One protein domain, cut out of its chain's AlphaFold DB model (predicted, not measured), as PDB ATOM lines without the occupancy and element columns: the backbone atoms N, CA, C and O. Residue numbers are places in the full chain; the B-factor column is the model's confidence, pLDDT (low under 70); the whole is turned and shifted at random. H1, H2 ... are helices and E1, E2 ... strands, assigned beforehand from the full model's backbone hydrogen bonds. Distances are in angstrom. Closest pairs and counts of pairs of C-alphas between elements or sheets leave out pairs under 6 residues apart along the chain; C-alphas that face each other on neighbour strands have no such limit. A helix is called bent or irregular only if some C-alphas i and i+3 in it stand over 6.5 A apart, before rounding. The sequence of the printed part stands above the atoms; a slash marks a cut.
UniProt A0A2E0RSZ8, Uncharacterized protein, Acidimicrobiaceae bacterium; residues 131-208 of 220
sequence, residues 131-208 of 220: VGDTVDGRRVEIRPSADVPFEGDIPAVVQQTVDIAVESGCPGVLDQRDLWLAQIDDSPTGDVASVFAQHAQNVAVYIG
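Overview. This is residues 131 to 208 of the 220 residues of an uncharacterized protein of Acidimicrobiaceae bacterium (UniProt A0A2E0RSZ8). Three helical rods, the arms H1a and H1b of one sharply bent helix and the helix H2, make a small bundle with their centres in a triangle, and a small hairpin of two strands, E1 and E2, packs on H2 along residues 188 to 199. H1 folds back on itself, H2 runs back beside H1b, and H1a meets H1b with its residues 161 to 165 alone and meets H2 along residues 196 to 204 of H2. The printed part has 78 residues with two named strands and two named helices, in the order E1, E2, H1, H2; the sheet is E1 - E2, antiparallel, and the class is mostly helix. The whole is compact, with a radius of gyration of the C-alphas of 11.7 A and spans of 30 by 27 by 17 A.

Arrangement. E1, residues 131 to 133, and E2, residues 139 to 142, form a hairpin over a tight link. They are antiparallel, at 138 degrees between their directions; N 132 and O 140 are 3.0 A apart and N 140 and O 132 2.9 A, both within hydrogen-bond range. In the long link after E2, residues 150 to 151 pair with residues 154 to 155, antiparallel. H1, residues 156 to 181, was assigned as one helix by its hydrogen bonds but is bent, with C-alphas 167 and 170 9.7 A apart; its arms are H1a, residues 156 to 167, and H1b, residues 170 to 181. H1a, with residues 161 to 165 alone, touches H1b, with residues 172 to 176 alone, opposite ways at a shallow tilt of 26 degrees; their closest C-alphas are those of Ala 165 and Val 173, 5.7 A apart. H2, residues 188 to 206, touches H1b, opposite ways at a shallow tilt of 20 degrees, as a helical hairpin; the closest C-alphas are those of Arg 177 and Ala 197, 4.6 A apart. H2, with residues 196 to 204 alone, touches H1a, the same way at a shallow tilt of 28 degrees; the closest C-alphas are those of Thr 161 and Ala 200, 6.2 A apart. The closest C-alphas of E1 and H2 are those of Asp 133 and Val 195, 5.5 A apart, and those of E2 and H2 are Ile 142 and Val 192, 6.9 A apart. H1b is apart from E1 and E2, and H1a is apart from E1. Every O i to N i+4 pair is within hydrogen-bond range in H1b and H2, and 7 of 8 are in H1a.

Along the chain. E1 begins at C-alpha 131, (37.954, 27.066, 2.488), and E2 ends at C-alpha 142, (41.386, 26.605, -2.655). H1a measures 16.2 A from first to last C-alpha, H1b 16.3 A and H2 27.1 A. H2 ends at C-alpha 206, (38.187, 44.071, 11.805).

Size, cuts and confidence. The two C-alphas farthest apart are those of Ala 146 and Gly 208, at 33.4 A. The printed part has no cut. The link from E2 to H1, residues 143 to 155, is long, and the link from H1 to H2 is short. The mean pLDDT of the printed part is 92.0, and no printed residue is under 70.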
ATOM      1  N   VAL A 131      39.348  26.743   2.825       93.38
ATOM      2  CA  VAL A 131      37.954  27.066   2.488       93.38
ATOM      3  C   VAL A 131      37.711  28.536   2.778       93.38
ATOM      4  O   VAL A 131      37.816  28.959   3.929       93.38
ATOM      5  N   GLY A 132      37.366  29.296   1.744       90.62
ATOM      6  CA  GLY A 132      37.037  30.713   1.860       90.62
ATOM      7  C   GLY A 132      35.624  31.024   1.381       90.62
ATOM      8  O   GLY A 132      35.065  30.306   0.550       90.62
ATOM      9  N   ASP A 133      35.058  32.103   1.916       95.00
ATOM     10  CA  ASP A 133      33.785  32.649   1.453       95.00
ATOM     11  C   ASP A 133      34.058  33.688   0.348       95.00
ATOM     12  O   ASP A 133      34.907  34.568   0.506       95.00
ATOM     13  N   THR A 134      33.365  33.577  -0.781       94.81
ATOM     14  CA  THR A 134      33.401  34.543  -1.887       94.81
ATOM     15  C   THR A 134      32.514  35.753  -1.588       94.81
ATOM     16  O   THR A 134      31.668  35.724  -0.691       94.81
ATOM     17  N   VAL A 135      32.647  36.820  -2.383       92.75
ATOM     18  CA  VAL A 135      31.845  38.048  -2.218       92.75
ATOM     19  C   VAL A 135      30.335  37.837  -2.402       92.75
ATOM     20  O   VAL A 135      29.528  38.564  -1.829       92.75
ATOM     21  N   ASP A 136      29.937  36.831  -3.185       91.44
ATOM     22  CA  ASP A 136      28.541  36.421  -3.396       91.44
ATOM     23  C   ASP A 136      28.055  35.388  -2.356       91.44
ATOM     24  O   ASP A 136      26.932  34.887  -2.442       91.44
ATOM     25  N   GLY A 137      28.880  35.079  -1.350       89.06
ATOM     26  CA  GLY A 137      28.529  34.225  -0.214       89.06
ATOM     27  C   GLY A 137      28.598  32.722  -0.486       89.06
ATOM     28  O   GLY A 137      28.113  31.934   0.332       89.06
ATOM     29  N   ARG A 138      29.182  32.292  -1.612       95.06
ATOM     30  CA  ARG A 138      29.521  30.878  -1.833       95.06
ATOM     31  C   ARG A 138      30.765  30.501  -1.034       95.06
ATOM     32  O   ARG A 138      31.574  31.338  -0.657       95.06
ATOM     33  N   ARG A 139      30.930  29.197  -0.809       93.69
ATOM     34  CA  ARG A 139      32.158  28.618  -0.257       93.69
ATOM     35  C   ARG A 139      32.965  27.967  -1.355       93.69
ATOM     36  O   ARG A 139      32.423  27.149  -2.100       93.69
ATOM     37  N   VAL A 140      34.244  28.310  -1.419       92.81
ATOM     38  CA  VAL A 140      35.186  27.800  -2.412       92.81
ATOM     39  C   VAL A 140      36.357  27.135  -1.701       92.81
ATOM     40  O   VAL A 140      36.921  27.676  -0.750       92.81
ATOM     41  N   GLU A 141      36.707  25.944  -2.177       93.38
ATOM     42  CA  GLU A 141      37.920  25.233  -1.792       93.38
ATOM     43  C   GLU A 141      39.086  25.697  -2.666       93.38
ATOM     44  O   GLU A 141      39.037  25.608  -3.893       93.38
ATOM     45  N   ILE A 142      40.152  26.155  -2.027       91.88
ATOM     46  CA  ILE A 142      41.386  26.605  -2.655       91.88
ATOM     47  C   ILE A 142      42.471  25.594  -2.311       91.88
ATOM     48  O   ILE A 142      42.691  25.271  -1.145       91.88
ATOM     49  N   ARG A 143      43.150  25.100  -3.343       90.81
ATOM     50  CA  ARG A 143      44.243  24.131  -3.231       90.81
ATOM     51  C   ARG A 143      45.549  24.793  -3.669       90.81
ATOM     52  O   ARG A 143      45.496  25.659  -4.549       90.81
ATOM     53  N   PRO A 144      46.705  24.394  -3.112       88.12
ATOM     54  CA  PRO A 144      47.994  24.903  -3.552       88.12
ATOM     55  C   PRO A 144      48.193  24.708  -5.054       88.12
ATOM     56  O   PRO A 144      47.966  23.626  -5.601       88.12
ATOM     57  N   SER A 145      48.647  25.759  -5.722       86.62
ATOM     58  CA  SER A 145      48.996  25.731  -7.139       86.62
ATOM     59  C   SER A 145      50.171  26.671  -7.404       86.62
ATOM     60  O   SER A 145      50.617  27.391  -6.512       86.62
ATOM     61  N   ALA A 146      50.690  26.673  -8.633       85.81
ATOM     62  CA  ALA A 146      51.737  27.620  -9.015       85.81
ATOM     63  C   ALA A 146      51.269  29.085  -8.914       85.81
ATOM     64  O   ALA A 146      52.079  29.960  -8.619       85.81
ATOM     65  N   ASP A 147      49.973  29.332  -9.124       84.50
ATOM     66  CA  ASP A 147      49.372  30.669  -9.099       84.50
ATOM     67  C   ASP A 147      48.887  31.070  -7.695       84.50
ATOM     68  O   ASP A 147      48.714  32.252  -7.408       84.50
ATOM     69  N   VAL A 148      48.683  30.090  -6.807       88.69
ATOM     70  CA  VAL A 148      48.219  30.292  -5.429       88.69
ATOM     71  C   VAL A 148      49.159  29.556  -4.469       88.69
ATOM     72  O   VAL A 148      48.882  28.414  -4.080       88.69
ATOM     73  N   PRO A 149      50.295  30.176  -4.097       88.00
ATOM     74  CA  PRO A 149      51.204  29.598  -3.119       88.00
ATOM     75  C   PRO A 149      50.575  29.610  -1.723       88.00
ATOM     76  O   PRO A 149      49.817  30.515  -1.368       88.00
ATOM     77  N   PHE A 150      50.916  28.603  -0.924       88.12
ATOM     78  CA  PHE A 150      50.513  28.490   0.475       88.12
ATOM     79  C   PHE A 150      51.709  28.751   1.393       88.12
ATOM     80  O   PHE A 150      52.836  28.364   1.079       88.12
ATOM     81  N   GLU A 151      51.437  29.369   2.537       82.44
ATOM     82  CA  GLU A 151      52.361  29.515   3.659       82.44
ATOM     83  C   GLU A 151      51.780  28.749   4.851       82.44
ATOM     84  O   GLU A 151      50.820  29.182   5.488       82.44
ATOM     85  N   GLY A 152      52.318  27.554   5.109       84.19
ATOM     86  CA  GLY A 152      51.673  26.601   6.011       84.19
ATOM     87  C   GLY A 152      50.335  26.126   5.436       84.19
ATOM     88  O   GLY A 152      50.291  25.626   4.312       84.19
ATOM     89  N   ASP A 153      49.255  26.309   6.197       85.69
ATOM     90  CA  ASP A 153      47.920  25.783   5.874       85.69
ATOM     91  C   ASP A 153      46.998  26.798   5.167       85.69
ATOM     92  O   ASP A 153      45.843  26.488   4.870       85.69
ATOM     93  N   ILE A 154      47.479  28.016   4.890       88.38
ATOM     94  CA  ILE A 154      46.687  29.091   4.272       88.38
ATOM     95  C   ILE A 154      47.355  29.639   3.002       88.38
ATOM     96  O   ILE A 154      48.581  29.597   2.882       88.38
ATOM     97  N   PRO A 155      46.586  30.199   2.047       90.44
ATOM     98  CA  PRO A 155      47.155  30.918   0.914       90.44
ATOM     99  C   PRO A 155      48.013  32.095   1.390       90.44
ATOM    100  O   PRO A 155      47.582  32.859   2.253       90.44
ATOM    101  N   ALA A 156      49.183  32.299   0.785       90.31
ATOM    102  CA  ALA A 156      50.119  33.365   1.167       90.31
ATOM    103  C   ALA A 156      49.461  34.760   1.155       90.31
ATOM    104  O   ALA A 156      49.739  35.604   2.000       90.31
ATOM    105  N   VAL A 157      48.518  34.984   0.233       91.06
ATOM    106  CA  VAL A 157      47.748  36.235   0.132       91.06
ATOM    107  C   VAL A 157      46.944  36.522   1.405       91.06
ATOM    108  O   VAL A 157      46.846  37.677   1.807       91.06
ATOM    109  N   VAL A 158      46.403  35.492   2.068       91.38
ATOM    110  CA  VAL A 158      45.611  35.636   3.304       91.38
ATOM    111  C   VAL A 158      46.478  36.183   4.438       91.38
ATOM    112  O   VAL A 158      46.036  37.095   5.145       91.38
ATOM    113  N   GLN A 159      47.707  35.675   4.581       87.81
ATOM    114  CA  GLN A 159      48.687  36.186   5.545       87.81
ATOM    115  C   GLN A 159      49.176  37.584   5.146       87.81
ATOM    116  O   GLN A 159      49.154  38.501   5.965       87.81
ATOM    117  N   GLN A 160      49.491  37.785   3.865       90.12
ATOM    118  CA  GLN A 160      49.925  39.075   3.332       90.12
ATOM    119  C   GLN A 160      48.914  40.198   3.613       90.12
ATOM    120  O   GLN A 160      49.313  41.320   3.907       90.12
ATOM    121  N   THR A 161      47.607  39.927   3.545       87.94
ATOM    122  CA  THR A 161      46.573  40.914   3.896       87.94
ATOM    123  C   THR A 161      46.667  41.368   5.351       87.94
ATOM    124  O   THR A 161      46.475  42.550   5.643       87.94
ATOM    125  N   VAL A 162      46.978  40.452   6.271       89.75
ATOM    126  CA  VAL A 162      47.179  40.780   7.689       89.75
ATOM    127  C   VAL A 162      48.463  41.589   7.867       89.75
ATOM    128  O   VAL A 162      48.452  42.594   8.576       89.75
ATOM    129  N   ASP A 163      49.536  41.222   7.171       85.75
ATOM    130  CA  ASP A 163      50.801  41.962   7.221       85.75
ATOM    131  C   ASP A 163      50.624  43.394   6.683       85.75
ATOM    132  O   ASP A 163      51.027  44.364   7.325       85.75
ATOM    133  N   ILE A 164      49.903  43.558   5.568       82.00
ATOM    134  CA  ILE A 164      49.531  44.867   5.012       82.00
ATOM    135  C   ILE A 164      48.700  45.677   6.012       82.00
ATOM    136  O   ILE A 164      48.909  46.886   6.139       82.00
ATOM    137  N   ALA A 165      47.778  45.045   6.743       81.31
ATOM    138  CA  ALA A 165      47.003  45.725   7.777       81.31
ATOM    139  C   ALA A 165      47.899  46.299   8.885       81.31
ATOM    140  O   ALA A 165      47.644  47.406   9.363       81.31
ATOM    141  N   VAL A 166      48.960  45.582   9.261       88.94
ATOM    142  CA  VAL A 166      49.935  46.028  10.267       88.94
ATOM    143  C   VAL A 166      50.839  47.136   9.723       88.94
ATOM    144  O   VAL A 166      51.071  48.132  10.408       88.94
ATOM    145  N   GLU A 167      51.350  46.985   8.502       87.88
ATOM    146  CA  GLU A 167      52.362  47.886   7.938       87.88
ATOM    147  C   GLU A 167      51.770  49.161   7.325       87.88
ATOM    148  O   GLU A 167      52.338  50.246   7.454       87.88
ATOM    149  N   SER A 168      50.635  49.028   6.641       88.00
ATOM    150  CA  SER A 168      50.029  50.075   5.806       88.00
ATOM    151  C   SER A 168      48.626  50.485   6.256       88.00
ATOM    152  O   SER A 168      48.088  51.473   5.750       88.00
ATOM    153  N   GLY A 169      48.027  49.773   7.217       87.06
ATOM    154  CA  GLY A 169      46.712  50.095   7.769       87.06
ATOM    155  C   GLY A 169      45.588  50.052   6.730       87.06
ATOM    156  O   GLY A 169      45.663  49.351   5.721       87.06
ATOM    157  N   CYS A 170      44.532  50.834   6.973       96.00
ATOM    158  CA  CYS A 170      43.338  50.847   6.123       96.00
ATOM    159  C   CYS A 170      43.614  51.063   4.626       96.00
ATOM    160  O   CYS A 170      43.078  50.287   3.839       96.00
ATOM    161  N   PRO A 171      44.425  52.051   4.195       95.88
ATOM    162  CA  PRO A 171      44.671  52.263   2.768       95.88
ATOM    163  C   PRO A 171      45.234  51.022   2.071       95.88
ATOM    164  O   PRO A 171      44.706  50.616   1.045       95.88
ATOM    165  N   GLY A 172      46.234  50.363   2.667       93.19
ATOM    166  CA  GLY A 172      46.860  49.191   2.054       93.19
ATOM    167  C   GLY A 172      45.903  48.008   1.911       93.19
ATOM    168  O   GLY A 172      45.869  47.364   0.864       93.19
ATOM    169  N   VAL A 173      45.095  47.735   2.940       93.44
ATOM    170  CA  VAL A 173      44.128  46.625   2.904       93.44
ATOM    171  C   VAL A 173      43.034  46.887   1.866       93.44
ATOM    172  O   VAL A 173      42.642  45.972   1.144       93.44
ATOM    173  N   LEU A 174      42.556  48.132   1.759       96.44
ATOM    174  CA  LEU A 174      41.542  48.512   0.773       96.44
ATOM    175  C   LEU A 174      42.092  48.491  -0.656       96.44
ATOM    176  O   LEU A 174      41.414  47.988  -1.547       96.44
ATOM    177  N   ASP A 175      43.328  48.942  -0.865       96.94
ATOM    178  CA  ASP A 175      43.991  48.847  -2.168       96.94
ATOM    179  C   ASP A 175      44.149  47.377  -2.587       96.94
ATOM    180  O   ASP A 175      43.838  47.012  -3.721       96.94
ATOM    181  N   GLN A 176      44.563  46.498  -1.664       96.62
ATOM    182  CA  GLN A 176      44.668  45.065  -1.944       96.62
ATOM    183  C   GLN A 176      43.297  44.435  -2.235       96.62
ATOM    184  O   GLN A 176      43.173  43.642  -3.169       96.62
ATOM    185  N   ARG A 177      42.256  44.802  -1.477       97.06
ATOM    186  CA  ARG A 177      40.876  44.377  -1.741       97.06
ATOM    187  C   ARG A 177      40.458  44.747  -3.163       97.06
ATOM    188  O   ARG A 177      39.960  43.893  -3.891       97.06
ATOM    189  N   ASP A 178      40.673  45.996  -3.561       96.62
ATOM    190  CA  ASP A 178      40.230  46.515  -4.856       96.62
ATOM    191  C   ASP A 178      41.006  45.879  -6.023       96.62
ATOM    192  O   ASP A 178      40.426  45.602  -7.077       96.62
ATOM    193  N   LEU A 179      42.287  45.548  -5.817       96.81
ATOM    194  CA  LEU A 179      43.079  44.755  -6.763       96.81
ATOM    195  C   LEU A 179      42.491  43.358  -6.996       96.81
ATOM    196  O   LEU A 179      42.497  42.880  -8.132       96.81
ATOM    197  N   TRP A 180      41.996  42.696  -5.949       96.94
ATOM    198  CA  TRP A 180      41.365  41.381  -6.081       96.94
ATOM    199  C   TRP A 180      39.951  41.469  -6.654       96.94
ATOM    200  O   TRP A 180      39.605  40.661  -7.513       96.94
ATOM    201  N   LEU A 181      39.169  42.488  -6.282       96.31
ATOM    202  CA  LEU A 181      37.852  42.751  -6.878       96.31
ATOM    203  C   LEU A 181      37.932  42.911  -8.402       96.31
ATOM    204  O   LEU A 181      37.077  42.401  -9.120       96.31
ATOM    205  N   ALA A 182      38.976  43.574  -8.906       96.38
ATOM    206  CA  ALA A 182      39.186  43.769 -10.340       96.38
ATOM    207  C   ALA A 182      39.502  42.475 -11.120       96.38
ATOM    208  O   ALA A 182      39.487  42.493 -12.351       96.38
ATOM    209  N   GLN A 183      39.811  41.380 -10.423       95.00
ATOM    210  CA  GLN A 183      40.172  40.084 -11.006       95.00
ATOM    211  C   GLN A 183      39.036  39.054 -10.923       95.00
ATOM    212  O   GLN A 183      39.220  37.918 -11.353       95.00
ATOM    213  N   ILE A 184      37.877  39.426 -10.372       95.62
ATOM    214  CA  ILE A 184      36.720  38.532 -10.284       95.62
ATOM    215  C   ILE A 184      36.101  38.350 -11.675       95.62
ATOM    216  O   ILE A 184      35.734  39.319 -12.341       95.62
ATOM    217  N   ASP A 185      35.951  37.094 -12.079       93.38
ATOM    218  CA  ASP A 185      35.240  36.646 -13.273       93.38
ATOM    219  C   ASP A 185      34.609  35.259 -13.028       93.38
ATOM    220  O   ASP A 185      34.710  34.712 -11.930       93.38
ATOM    221  N   ASP A 186      33.962  34.675 -14.042       91.56
ATOM    222  CA  ASP A 186      33.294  33.364 -13.940       91.56
ATOM    223  C   ASP A 186      34.270  32.161 -13.942       91.56
ATOM    224  O   ASP A 186      33.853  31.008 -14.111       91.56
ATOM    225  N   SER A 187      35.581  32.391 -13.826       93.00
ATOM    226  CA  SER A 187      36.590  31.331 -13.812       93.00
ATOM    227  C   SER A 187      36.915  30.852 -12.388       93.00
ATOM    228  O   SER A 187      36.700  31.575 -11.416       93.00
ATOM    229  N   PRO A 188      37.530  29.662 -12.226       90.50
ATOM    230  CA  PRO A 188      38.039  29.225 -10.923       90.50
ATOM    231  C   PRO A 188      39.050  30.201 -10.301       90.50
ATOM    232  O   PRO A 188      39.126  30.321  -9.081       90.50
ATOM    233  N   THR A 189      39.827  30.911 -11.123       91.12
ATOM    234  CA  THR A 189      40.762  31.940 -10.648       91.12
ATOM    235  C   THR A 189      40.014  33.191 -10.183       91.12
ATOM    236  O   THR A 189      40.394  33.775  -9.170       91.12
ATOM    237  N   GLY A 190      38.920  33.555 -10.858       93.44
ATOM    238  CA  GLY A 190      38.006  34.616 -10.431       93.44
ATOM    239  C   GLY A 190      37.328  34.307  -9.095       93.44
ATOM    240  O   GLY A 190      37.237  35.178  -8.231       93.44
ATOM    241  N   ASP A 191      36.955  33.046  -8.866       94.81
ATOM    242  CA  ASP A 191      36.451  32.566  -7.575       94.81
ATOM    243  C   ASP A 191      37.499  32.704  -6.455       94.81
ATOM    244  O   ASP A 191      37.183  33.167  -5.358       94.81
ATOM    245  N   VAL A 192      38.767  32.375  -6.725       96.00
ATOM    246  CA  VAL A 192      39.870  32.587  -5.768       96.00
ATOM    247  C   VAL A 192      40.080  34.077  -5.478       96.00
ATOM    248  O   VAL A 192      40.193  34.468  -4.315       96.00
ATOM    249  N   ALA A 193      40.089  34.924  -6.512       96.38
ATOM    250  CA  ALA A 193      40.197  36.372  -6.349       96.38
ATOM    251  C   ALA A 193      39.036  36.931  -5.507       96.38
ATOM    252  O   ALA A 193      39.246  37.775  -4.637       96.38
ATOM    253  N   SER A 194      37.828  36.399  -5.700       96.44
ATOM    254  CA  SER A 194      36.643  36.742  -4.916       96.44
ATOM    255  C   SER A 194      36.808  36.409  -3.431       96.44
ATOM    256  O   SER A 194      36.505  37.243  -2.576       96.44
ATOM    257  N   VAL A 195      37.378  35.244  -3.107       97.25
ATOM    258  CA  VAL A 195      37.728  34.886  -1.721       97.25
ATOM    259  C   VAL A 195      38.740  35.870  -1.123       97.25
ATOM    260  O   VAL A 195      38.561  36.328   0.006       97.25
ATOM    261  N   PHE A 196      39.794  36.234  -1.857       97.31
ATOM    262  CA  PHE A 196      40.814  37.162  -1.350       97.31
ATOM    263  C   PHE A 196      40.282  38.586  -1.164       97.31
ATOM    264  O   PHE A 196      40.591  39.229  -0.159       97.31
ATOM    265  N   ALA A 197      39.421  39.057  -2.070       97.00
ATOM    266  CA  ALA A 197      38.713  40.322  -1.914       97.00
ATOM    267  C   ALA A 197      37.822  40.318  -0.662       97.00
ATOM    268  O   ALA A 197      37.860  41.261   0.134       97.00
ATOM    269  N   GLN A 198      37.059  39.243  -0.443       96.62
ATOM    270  CA  GLN A 198      36.205  39.113   0.736       96.62
ATOM    271  C   GLN A 198      37.019  39.039   2.036       96.62
ATOM    272  O   GLN A 198      36.643  39.650   3.039       96.62
ATOM    273  N   HIS A 199      38.162  38.349   2.033       96.31
ATOM    274  CA  HIS A 199      39.074  38.323   3.179       96.31
ATOM    275  C   HIS A 199      39.614  39.720   3.509       96.31
ATOM    276  O   HIS A 199      39.515  40.160   4.653       96.31
ATOM    277  N   ALA A 200      40.096  40.466   2.511       96.25
ATOM    278  CA  ALA A 200      40.576  41.835   2.705       96.25
ATOM    279  C   ALA A 200      39.474  42.782   3.208       96.25
ATOM    280  O   ALA A 200      39.716  43.596   4.099       96.25
ATOM    281  N   GLN A 201      38.238  42.627   2.724       95.19
ATOM    282  CA  GLN A 201      37.071  43.330   3.263       95.19
ATOM    283  C   GLN A 201      36.863  43.029   4.756       95.19
ATOM    284  O   GLN A 201      36.658  43.951   5.547       95.19
ATOM    285  N   ASN A 202      36.937  41.757   5.154       94.75
ATOM    286  CA  ASN A 202      36.764  41.345   6.547       94.75
ATOM    287  C   ASN A 202      37.881  41.894   7.445       94.75
ATOM    288  O   ASN A 202      37.599  42.390   8.536       94.75
ATOM    289  N   VAL A 203      39.133  41.866   6.978       93.88
ATOM    290  CA  VAL A 203      40.278  42.447   7.696       93.88
ATOM    291  C   VAL A 203      40.116  43.961   7.846       93.88
ATOM    292  O   VAL A 203      40.312  44.478   8.944       93.88
ATOM    293  N   ALA A 204      39.696  44.671   6.794       93.56
ATOM    294  CA  ALA A 204      39.444  46.111   6.858       93.56
ATOM    295  C   ALA A 204      38.381  46.454   7.917       93.56
ATOM    296  O   ALA A 204      38.584  47.360   8.724       93.56
ATOM    297  N   VAL A 205      37.273  45.706   7.964       94.12
ATOM    298  CA  VAL A 205      36.250  45.875   9.011       94.12
ATOM    299  C   VAL A 205      36.829  45.573  10.397       94.12
ATOM    300  O   VAL A 205      36.598  46.335  11.334       94.12
ATOM    301  N   TYR A 206      37.602  44.492  10.531       92.94
ATOM    302  CA  TYR A 206      38.187  44.071  11.805       92.94
ATOM    303  C   TYR A 206      39.117  45.130  12.411       92.94
ATOM    304  O   TYR A 206      39.027  45.411  13.606       92.94
ATOM    305  N   ILE A 207      39.971  45.761  11.599       92.25
ATOM    306  CA  ILE A 207      40.897  46.805  12.068       92.25
ATOM    307  C   ILE A 207      40.239  48.191  12.206       92.25
ATOM    308  O   ILE A 207      40.921  49.167  12.514       92.25
ATOM    309  N   GLY A 208      38.920  48.290  12.003       91.00
ATOM    310  CA  GLY A 208      38.149  49.517  12.215       91.00
ATOM    311  C   GLY A 208      38.154  50.494  11.040       91.00
ATOM    312  O   GLY A 208      37.918  51.685  11.243       91.00
TER     313      GLY A 208